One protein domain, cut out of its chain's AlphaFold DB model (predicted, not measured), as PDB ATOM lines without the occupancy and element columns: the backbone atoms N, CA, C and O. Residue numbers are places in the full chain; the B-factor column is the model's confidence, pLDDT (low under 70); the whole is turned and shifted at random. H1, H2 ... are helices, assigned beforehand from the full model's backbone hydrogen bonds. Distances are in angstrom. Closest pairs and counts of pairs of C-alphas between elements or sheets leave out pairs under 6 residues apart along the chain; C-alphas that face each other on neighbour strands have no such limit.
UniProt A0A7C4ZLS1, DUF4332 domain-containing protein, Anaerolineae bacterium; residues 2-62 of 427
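This is residues 2 to 62 of the 427 residues of the protein "DUF4332 domain-containing protein" of Anaerolineae bacterium (UniProt A0A7C4ZLS1). A long helix, H1, makes the length of a rod: residues 2 to 15, of which 4 to 15 belong to H1, stick out from a small body, in which the backbone turns after H1, folds back through the short helix H2 and runs on into a long loop, residues 45 to 62, where the printed part ends. The printed part has 61 residues with two named helices, H1 then H2, and no named strand; its class is all helix. It is loose, with a radius of gyration of the C-alphas of 14.6 A, and spans 48 by 22 by 21 A.

H1, residues 4 to 28, and H2, residues 37 to 44, are apart, with no C-alpha of the one within 8 A of the other. A short link of 8 residues joins them. Every O i to N i+4 pair is within hydrogen-bond range in H2, and 17 of 21 are in H1.

H1 measures 36.1 A from C-alpha 4 at (-14.781, -41.702, -31.392) to C-alpha 28. H2 measures 9.6 A and ends at C-alpha 44, (10.190, -39.613, -8.490).

The two C-alphas farthest apart, of Phe 2 and Arg 32, are 48.1 A apart. The printed part has no cut. Model confidence is under 70 at residue 2 and residues 26 to 39.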
ATOM      1  N   PHE A   2     -21.405 -39.373 -32.033       65.81
ATOM      2  CA  PHE A   2     -21.152 -39.645 -30.603       65.81
ATOM      3  C   PHE A   2     -20.466 -41.011 -30.379       65.81
ATOM      4  O   PHE A   2     -21.133 -41.989 -30.071       65.81
ATOM      5  N   GLY A   3     -19.146 -41.120 -30.594       70.12
ATOM      6  CA  GLY A   3     -18.454 -42.415 -30.429       70.12
ATOM      7  C   GLY A   3     -16.925 -42.373 -30.375       70.12
ATOM      8  O   GLY A   3     -16.342 -42.884 -29.421       70.12
ATOM      9  N   LEU A   4     -16.257 -41.715 -31.337       85.12
ATOM     10  CA  LEU A   4     -14.781 -41.702 -31.392       85.12
ATOM     11  C   LEU A   4     -14.125 -41.139 -30.120       85.12
ATOM     12  O   LEU A   4     -13.047 -41.593 -29.756       85.12
ATOM     13  N   GLY A   5     -14.770 -40.196 -29.423       90.12
ATOM     14  CA  GLY A   5     -14.275 -39.670 -28.146       90.12
ATOM     15  C   GLY A   5     -14.182 -40.739 -27.050       90.12
ATOM     16  O   GLY A   5     -13.175 -40.801 -26.353       90.12
ATOM     17  N   VAL A   6     -15.177 -41.629 -26.954       92.25
ATOM     18  CA  VAL A   6     -15.200 -42.727 -25.971       92.25
ATOM     19  C   VAL A   6     -14.139 -43.772 -26.312       92.25
ATOM     20  O   VAL A   6     -13.369 -44.163 -25.442       92.25
ATOM     21  N   VAL A   7     -14.029 -44.166 -27.587       93.50
ATOM     22  CA  VAL A   7     -13.001 -45.123 -28.042       93.50
ATOM     23  C   VAL A   7     -11.589 -44.558 -27.842       93.50
ATOM     24  O   VAL A   7     -10.707 -45.268 -27.367       93.50
ATOM     25  N   LYS A   8     -11.372 -43.267 -28.132       93.81
ATOM     26  CA  LYS A   8     -10.094 -42.584 -27.877       93.81
ATOM     27  C   LYS A   8      -9.786 -42.496 -26.380       93.81
ATOM     28  O   LYS A   8      -8.646 -42.740 -25.999       93.81
ATOM     29  N   GLY A   9     -10.781 -42.194 -25.542       94.94
ATOM     30  CA  GLY A   9     -10.642 -42.181 -24.084       94.94
ATOM     31  C   GLY A   9     -10.243 -43.551 -23.533       94.94
ATOM     32  O   GLY A   9      -9.203 -43.668 -22.896       94.94
ATOM     33  N   LEU A  10     -10.998 -44.602 -23.869       95.81
ATOM     34  CA  LEU A  10     -10.689 -45.983 -23.483       95.81
ATOM     35  C   LEU A  10      -9.313 -46.439 -23.992       95.81
ATOM     36  O   LEU A  10      -8.582 -47.092 -23.254       95.81
ATOM     37  N   GLY A  11      -8.927 -46.057 -25.215       96.38
ATOM     38  CA  GLY A  11      -7.595 -46.334 -25.760       96.38
ATOM     39  C   GLY A  11      -6.464 -45.639 -24.993       96.38
ATOM     40  O   GLY A  11      -5.414 -46.242 -24.788       96.38
ATOM     41  N   ILE A  12      -6.679 -44.408 -24.517       94.38
ATOM     42  CA  ILE A  12      -5.731 -43.682 -23.655       94.38
ATOM     43  C   ILE A  12      -5.651 -44.337 -22.267       94.38
ATOM     44  O   ILE A  12      -4.549 -44.588 -21.784       94.38
ATOM     45  N   THR A  13      -6.785 -44.694 -21.658       93.00
ATOM     46  CA  THR A  13      -6.821 -45.409 -20.370       93.00
ATOM     47  C   THR A  13      -6.119 -46.767 -20.456       93.00
ATOM     48  O   THR A  13      -5.288 -47.080 -19.608       93.00
ATOM     49  N   LEU A  14      -6.388 -47.554 -21.504       93.56
ATOM     50  CA  LEU A  14      -5.739 -48.848 -21.734       93.56
ATOM     51  C   LEU A  14      -4.237 -48.694 -22.002       93.56
ATOM     52  O   LEU A  14      -3.442 -49.472 -21.478       93.56
ATOM     53  N   LYS A  15      -3.832 -47.669 -22.766       91.19
ATOM     54  CA  LYS A  15      -2.418 -47.341 -22.969       91.19
ATOM     55  C   LYS A  15      -1.727 -47.077 -21.625       91.19
ATOM     56  O   LYS A  15      -0.713 -47.710 -21.347       91.19
ATOM     57  N   HIS A  16      -2.280 -46.198 -20.790       87.75
ATOM     58  CA  HIS A  16      -1.694 -45.878 -19.487       87.75
ATOM     59  C   HIS A  16      -1.701 -47.065 -18.519       87.75
ATOM     60  O   HIS A  16      -0.730 -47.237 -17.788       87.75
ATOM     61  N   PHE A  17      -2.729 -47.919 -18.544       87.38
ATOM     62  CA  PHE A  17      -2.743 -49.173 -17.787       87.38
ATOM     63  C   PHE A  17      -1.561 -50.077 -18.182       87.38
ATOM     64  O   PHE A  17      -0.808 -50.525 -17.321       87.38
ATOM     65  N   ILE A  18      -1.341 -50.287 -19.485       88.56
ATOM     66  CA  ILE A  18      -0.236 -51.117 -19.988       88.56
ATOM     67  C   ILE A  18       1.127 -50.477 -19.671       88.56
ATOM     68  O   ILE A  18       2.003 -51.155 -19.141       88.56
ATOM     69  N   GLU A  19       1.318 -49.181 -19.945       83.75
ATOM     70  CA  GLU A  19       2.584 -48.475 -19.667       83.75
ATOM     71  C   GLU A  19       2.949 -48.484 -18.173       83.75
ATOM     72  O   GLU A  19       4.122 -48.649 -17.838       83.75
ATOM     73  N   THR A  20       1.951 -48.360 -17.291       80.00
ATOM     74  CA  THR A  20       2.111 -48.421 -15.830       80.00
ATOM     75  C   THR A  20       2.677 -49.772 -15.383       80.00
ATOM     76  O   THR A  20       3.727 -49.817 -14.748       80.00
ATOM     77  N   TYR A  21       2.036 -50.891 -15.742       80.00
ATOM     78  CA  TYR A  21       2.459 -52.208 -15.245       80.00
ATOM     79  C   TYR A  21       3.683 -52.792 -15.976       80.00
ATOM     80  O   TYR A  21       4.430 -53.571 -15.385       80.00
ATOM     81  N   VAL A  22       3.944 -52.412 -17.234       80.56
ATOM     82  CA  VAL A  22       5.066 -52.969 -18.020       80.56
ATOM     83  C   VAL A  22       6.443 -52.484 -17.547       80.56
ATOM     84  O   VAL A  22       7.404 -53.254 -17.633       80.56
ATOM     85  N   ASP A  23       6.584 -51.256 -17.027       72.62
ATOM     86  CA  ASP A  23       7.853 -50.867 -16.387       72.62
ATOM     87  C   ASP A  23       7.973 -51.445 -14.968       72.62
ATOM     88  O   ASP A  23       9.063 -51.861 -14.572       72.62
ATOM     89  N   ASP A  24       6.852 -51.566 -14.249       70.19
ATOM     90  CA  ASP A  24       6.773 -52.099 -12.883       70.19
ATOM     91  C   ASP A  24       7.159 -53.580 -12.766       70.19
ATOM     92  O   ASP A  24       7.880 -53.954 -11.837       70.19
ATOM     93  N   ILE A  25       6.817 -54.407 -13.762       72.00
ATOM     94  CA  ILE A  25       7.283 -55.804 -13.862       72.00
ATOM     95  C   ILE A  25       8.816 -55.900 -13.743       72.00
ATOM     96  O   ILE A  25       9.326 -56.852 -13.155       72.00
ATOM     97  N   LYS A  26       9.575 -54.905 -14.226       66.50
ATOM     98  CA  LYS A  26      11.045 -54.901 -14.120       66.50
ATOM     99  C   LYS A  26      11.541 -54.689 -12.687       66.50
ATOM    100  O   LYS A  26      12.637 -55.133 -12.373       66.50
ATOM    101  N   TYR A  27      10.777 -54.016 -11.825       62.81
ATOM    102  CA  TYR A  27      11.152 -53.812 -10.420       62.81
ATOM    103  C   TYR A  27      10.745 -55.002  -9.548       62.81
ATOM    104  O   TYR A  27      11.476 -55.329  -8.618       62.81
ATOM    105  N   PHE A  28       9.649 -55.697  -9.878       63.44
ATOM    106  CA  PHE A  28       9.208 -56.902  -9.160       63.44
ATOM    107  C   PHE A  28      10.302 -57.987  -9.100       63.44
ATOM    108  O   PHE A  28      10.502 -58.613  -8.063       63.44
ATOM    109  N   TYR A  29      11.075 -58.152 -10.180       63.50
ATOM    110  CA  TYR A  29      12.234 -59.056 -10.217       63.50
ATOM    111  C   TYR A  29      13.528 -58.466  -9.613       63.50
ATOM    112  O   TYR A  29      14.466 -59.214  -9.349       63.50
ATOM    113  N   PHE A  30      13.598 -57.150  -9.369       64.81
ATOM    114  CA  PHE A  30      14.797 -56.449  -8.880       64.81
ATOM    115  C   PHE A  30      14.482 -55.428  -7.756       64.81
ATOM    116  O   PHE A  30      14.814 -54.240  -7.879       64.81
ATOM    117  N   PRO A  31      13.888 -55.859  -6.621       58.22
ATOM    118  CA  PRO A  31      13.326 -54.963  -5.599       58.22
ATOM    119  C   PRO A  31      14.355 -54.062  -4.894       58.22
ATOM    120  O   PRO A  31      14.003 -52.988  -4.414       58.22
ATOM    121  N   ARG A  32      15.647 -54.426  -4.890       57.03
ATOM    122  CA  ARG A  32      16.732 -53.571  -4.359       57.03
ATOM    123  C   ARG A  32      16.875 -52.216  -5.075       57.03
ATOM    124  O   ARG A  32      17.527 -51.331  -4.539       57.03
ATOM    125  N   SER A  33      16.268 -52.050  -6.252       57.91
ATOM    126  CA  SER A  33      16.258 -50.793  -7.018       57.91
ATOM    127  C   SER A  33      15.119 -49.825  -6.651       57.91
ATOM    128  O   SER A  33      14.956 -48.812  -7.324       57.91
ATOM    129  N   ALA A  34      14.319 -50.116  -5.616       57.56
ATOM    130  CA  ALA A  34      13.175 -49.285  -5.219       57.56
ATOM    131  C   ALA A  34      13.513 -48.151  -4.227       57.56
ATOM    132  O   ALA A  34      12.761 -47.182  -4.144       57.56
ATOM    133  N   THR A  35      14.622 -48.253  -3.484       57.84
ATOM    134  CA  THR A  35      14.953 -47.364  -2.346       57.84
ATOM    135  C   THR A  35      16.317 -46.666  -2.452       57.84
ATOM    136  O   THR A  35      16.796 -46.100  -1.473       57.84
ATOM    137  N   SER A  36      16.955 -46.691  -3.627       65.44
ATOM    138  CA  SER A  36      18.199 -45.954  -3.912       65.44
ATOM    139  C   SER A  36      17.922 -44.564  -4.511       65.44
ATOM    140  O   SER A  36      16.828 -44.296  -5.005       65.44
ATOM    141  N   GLN A  37      18.934 -43.688  -4.586       65.75
ATOM    142  CA  GLN A  37      18.801 -42.431  -5.347       65.75
ATOM    143  C   GLN A  37      18.562 -42.659  -6.853       65.75
ATOM    144  O   GLN A  37      17.958 -41.816  -7.520       65.75
ATOM    145  N   GLU A  38      18.948 -43.814  -7.402       68.88
ATOM    146  CA  GLU A  38      18.582 -44.200  -8.772       68.88
ATOM    147  C   GLU A  38      17.062 -44.405  -8.906       68.88
ATOM    148  O   GLU A  38      16.483 -44.079  -9.942       68.88
ATOM    149  N   ALA A  39      16.394 -44.870  -7.841       68.81
ATOM    150  CA  ALA A  39      14.937 -44.959  -7.774       68.81
ATOM    151  C   ALA A  39      14.281 -43.571  -7.799       68.81
ATOM    152  O   ALA A  39      13.276 -43.387  -8.489       68.81
ATOM    153  N   PHE A  40      14.875 -42.573  -7.125       71.69
ATOM    154  CA  PHE A  40      14.432 -41.181  -7.252       71.69
ATOM    155  C   PHE A  40      14.516 -40.735  -8.714       71.69
ATOM    156  O   PHE A  40      13.498 -40.373  -9.299       71.69
ATOM    157  N   ALA A  41      15.685 -40.863  -9.348       70.19
ATOM    158  CA  ALA A  41      15.882 -40.465 -10.742       70.19
ATOM    159  C   ALA A  41      14.959 -41.204 -11.738       70.19
ATOM    160  O   ALA A  41      14.535 -40.610 -12.731       70.19
ATOM    161  N   ARG A  42      14.619 -42.478 -11.480       71.44
ATOM    162  CA  ARG A  42      13.810 -43.316 -12.384       71.44
ATOM    163  C   ARG A  42      12.291 -43.258 -12.139       71.44
ATOM    164  O   ARG A  42      11.543 -43.534 -13.076       71.44
ATOM    165  N   ARG A  43      11.818 -42.906 -10.933       70.12
ATOM    166  CA  ARG A  43      10.373 -42.832 -10.594       70.12
ATOM    167  C   ARG A  43       9.892 -41.469 -10.103       70.12
ATOM    168  O   ARG A  43       8.840 -41.023 -10.545       70.12
ATOM    169  N   GLN A  44      10.623 -40.839  -9.186       75.56
ATOM    170  CA  GLN A  44      10.190 -39.613  -8.490       75.56
ATOM    171  C   GLN A  44      10.718 -38.327  -9.166       75.56
ATOM    172  O   GLN A  44      10.253 -37.230  -8.867       75.56
ATOM    173  N   GLY A  45      11.660 -38.458 -10.105       77.06
ATOM    174  CA  GLY A  45      12.172 -37.389 -10.960       77.06
ATOM    175  C   GLY A  45      11.372 -37.178 -12.261       77.06
ATOM    176  O   GLY A  45      10.486 -37.969 -12.593       77.06
ATOM    177  N   PRO A  46      11.702 -36.136 -13.055       80.00
ATOM    178  CA  PRO A  46      10.922 -35.723 -14.234       80.00
ATOM    179  C   PRO A  46      10.808 -36.758 -15.365       80.00
ATOM    180  O   PRO A  46       9.986 -36.600 -16.266       80.00
ATOM    181  N   GLN A  47      11.643 -37.798 -15.354       76.44
ATOM    182  CA  GLN A  47      11.669 -38.884 -16.337       76.44
ATOM    183  C   GLN A  47      10.876 -40.128 -15.883       76.44
ATOM    184  O   GLN A  47      10.944 -41.166 -16.548       76.44
ATOM    185  N   GLY A  48      10.132 -40.020 -14.773       75.62
ATOM    186  CA  GLY A  48       9.362 -41.093 -14.145       75.62
ATOM    187  C   GLY A  48       8.437 -41.863 -15.093       75.62
ATOM    188  O   GLY A  48       7.710 -41.281 -15.903       75.62
ATOM    189  N   ARG A  49       8.459 -43.195 -14.977       75.12
ATOM    190  CA  ARG A  49       7.566 -44.138 -15.673       75.12
ATOM    191  C   ARG A  49       7.206 -45.311 -14.757       75.12
ATOM    192  O   ARG A  49       7.944 -45.617 -13.822       75.12
ATOM    193  N   GLY A  50       6.103 -45.987 -15.076       78.00
ATOM    194  CA  GLY A  50       5.527 -47.055 -14.256       78.00
ATOM    195  C   GLY A  50       4.470 -46.519 -13.288       78.00
ATOM    196  O   GLY A  50       3.816 -45.516 -13.580       78.00
ATOM    197  N   ILE A  51       4.306 -47.170 -12.137       76.38
ATOM    198  CA  ILE A  51       3.483 -46.659 -11.035       76.38
ATOM    199  C   ILE A  51       4.178 -45.440 -10.402       76.38
ATOM    200  O   ILE A  51       5.309 -45.528  -9.927       76.38
ATOM    201  N   PHE A  52       3.474 -44.303 -10.374       75.19
ATOM    202  CA  PHE A  52       3.918 -43.068  -9.707       75.19
ATOM    203  C   PHE A  52       3.628 -43.058  -8.196       75.19
ATOM    204  O   PHE A  52       4.251 -42.304  -7.451       75.19
ATOM    205  N   THR A  53       2.673 -43.872  -7.740       78.75
ATOM    206  CA  THR A  53       2.316 -44.018  -6.324       78.75
ATOM    207  C   THR A  53       3.436 -44.706  -5.548       78.75
ATOM    208  O   THR A  53       3.994 -45.703  -6.003       78.75
ATOM    209  N   VAL A  54       3.726 -44.211  -4.347       78.44
ATOM    210  CA  VAL A  54       4.613 -44.875  -3.386       78.44
ATOM    211  C   VAL A  54       3.751 -45.482  -2.280       78.44
ATOM    212  O   VAL A  54       2.922 -44.789  -1.695       78.44
ATOM    213  N   GLU A  55       3.925 -46.777  -2.022       82.25
ATOM    214  CA  GLU A  55       3.228 -47.516  -0.963       82.25
ATOM    215  C   GLU A  55       3.940 -47.270   0.374       82.25
ATOM    216  O   GLU A  55       4.897 -47.954   0.718       82.25
ATOM    217  N   TYR A  56       3.531 -46.211   1.069       85.81
ATOM    218  CA  TYR A  56       4.053 -45.828   2.381       85.81
ATOM    219  C   TYR A  56       3.279 -46.561   3.496       85.81
ATOM    220  O   TYR A  56       2.045 -46.562   3.431       85.81
ATOM    221  N   PRO A  57       3.942 -47.088   4.549       89.06
ATOM    222  CA  PRO A  57       5.342 -46.852   4.937       89.06
ATOM    223  C   PRO A  57       6.400 -47.805   4.349       89.06
ATOM    224  O   PRO A  57       7.591 -47.527   4.497       89.06
ATOM    225  N   GLU A  58       6.014 -48.910   3.705       81.88
ATOM    226  CA  GLU A  58       6.924 -49.972   3.233       81.88
ATOM    227  C   GLU A  58       7.955 -49.464   2.211       81.88
ATOM    228  O   GLU A  58       9.116 -49.883   2.206       81.88
ATOM    229  N   MET A  59       7.540 -48.524   1.364       76.44
ATOM    230  CA  MET A  59       8.389 -47.720   0.497       76.44
ATOM    231  C   MET A  59       8.318 -46.256   0.945       76.44
ATOM    232  O   MET A  59       7.248 -45.655   1.015       76.44
ATOM    233  N   LYS A  60       9.478 -45.645   1.208       79.19
ATOM    234  CA  LYS A  60       9.577 -44.216   1.539       79.19
ATOM    235  C   LYS A  60       9.939 -43.384   0.310       79.19
ATOM    236  O   LYS A  60      10.688 -43.831  -0.562       79.19
ATOM    237  N   LEU A  61       9.422 -42.156   0.247       79.44
ATOM    238  CA  LEU A  61       9.873 -41.174  -0.740       79.44
ATOM    239  C   LEU A  61      11.343 -40.831  -0.469       79.44
ATOM    240  O   LEU A  61      11.755 -40.707   0.683       79.44
ATOM    241  N   GLN A  62      12.136 -40.674  -1.527       80.88
ATOM    242  CA  GLN A  62      13.522 -40.239  -1.402       80.88
ATOM    243  C   GLN A  62      13.530 -38.715  -1.240       80.88
ATOM    244  O   GLN A  62      13.137 -37.981  -2.151       80.88
TER     245      GLN A  62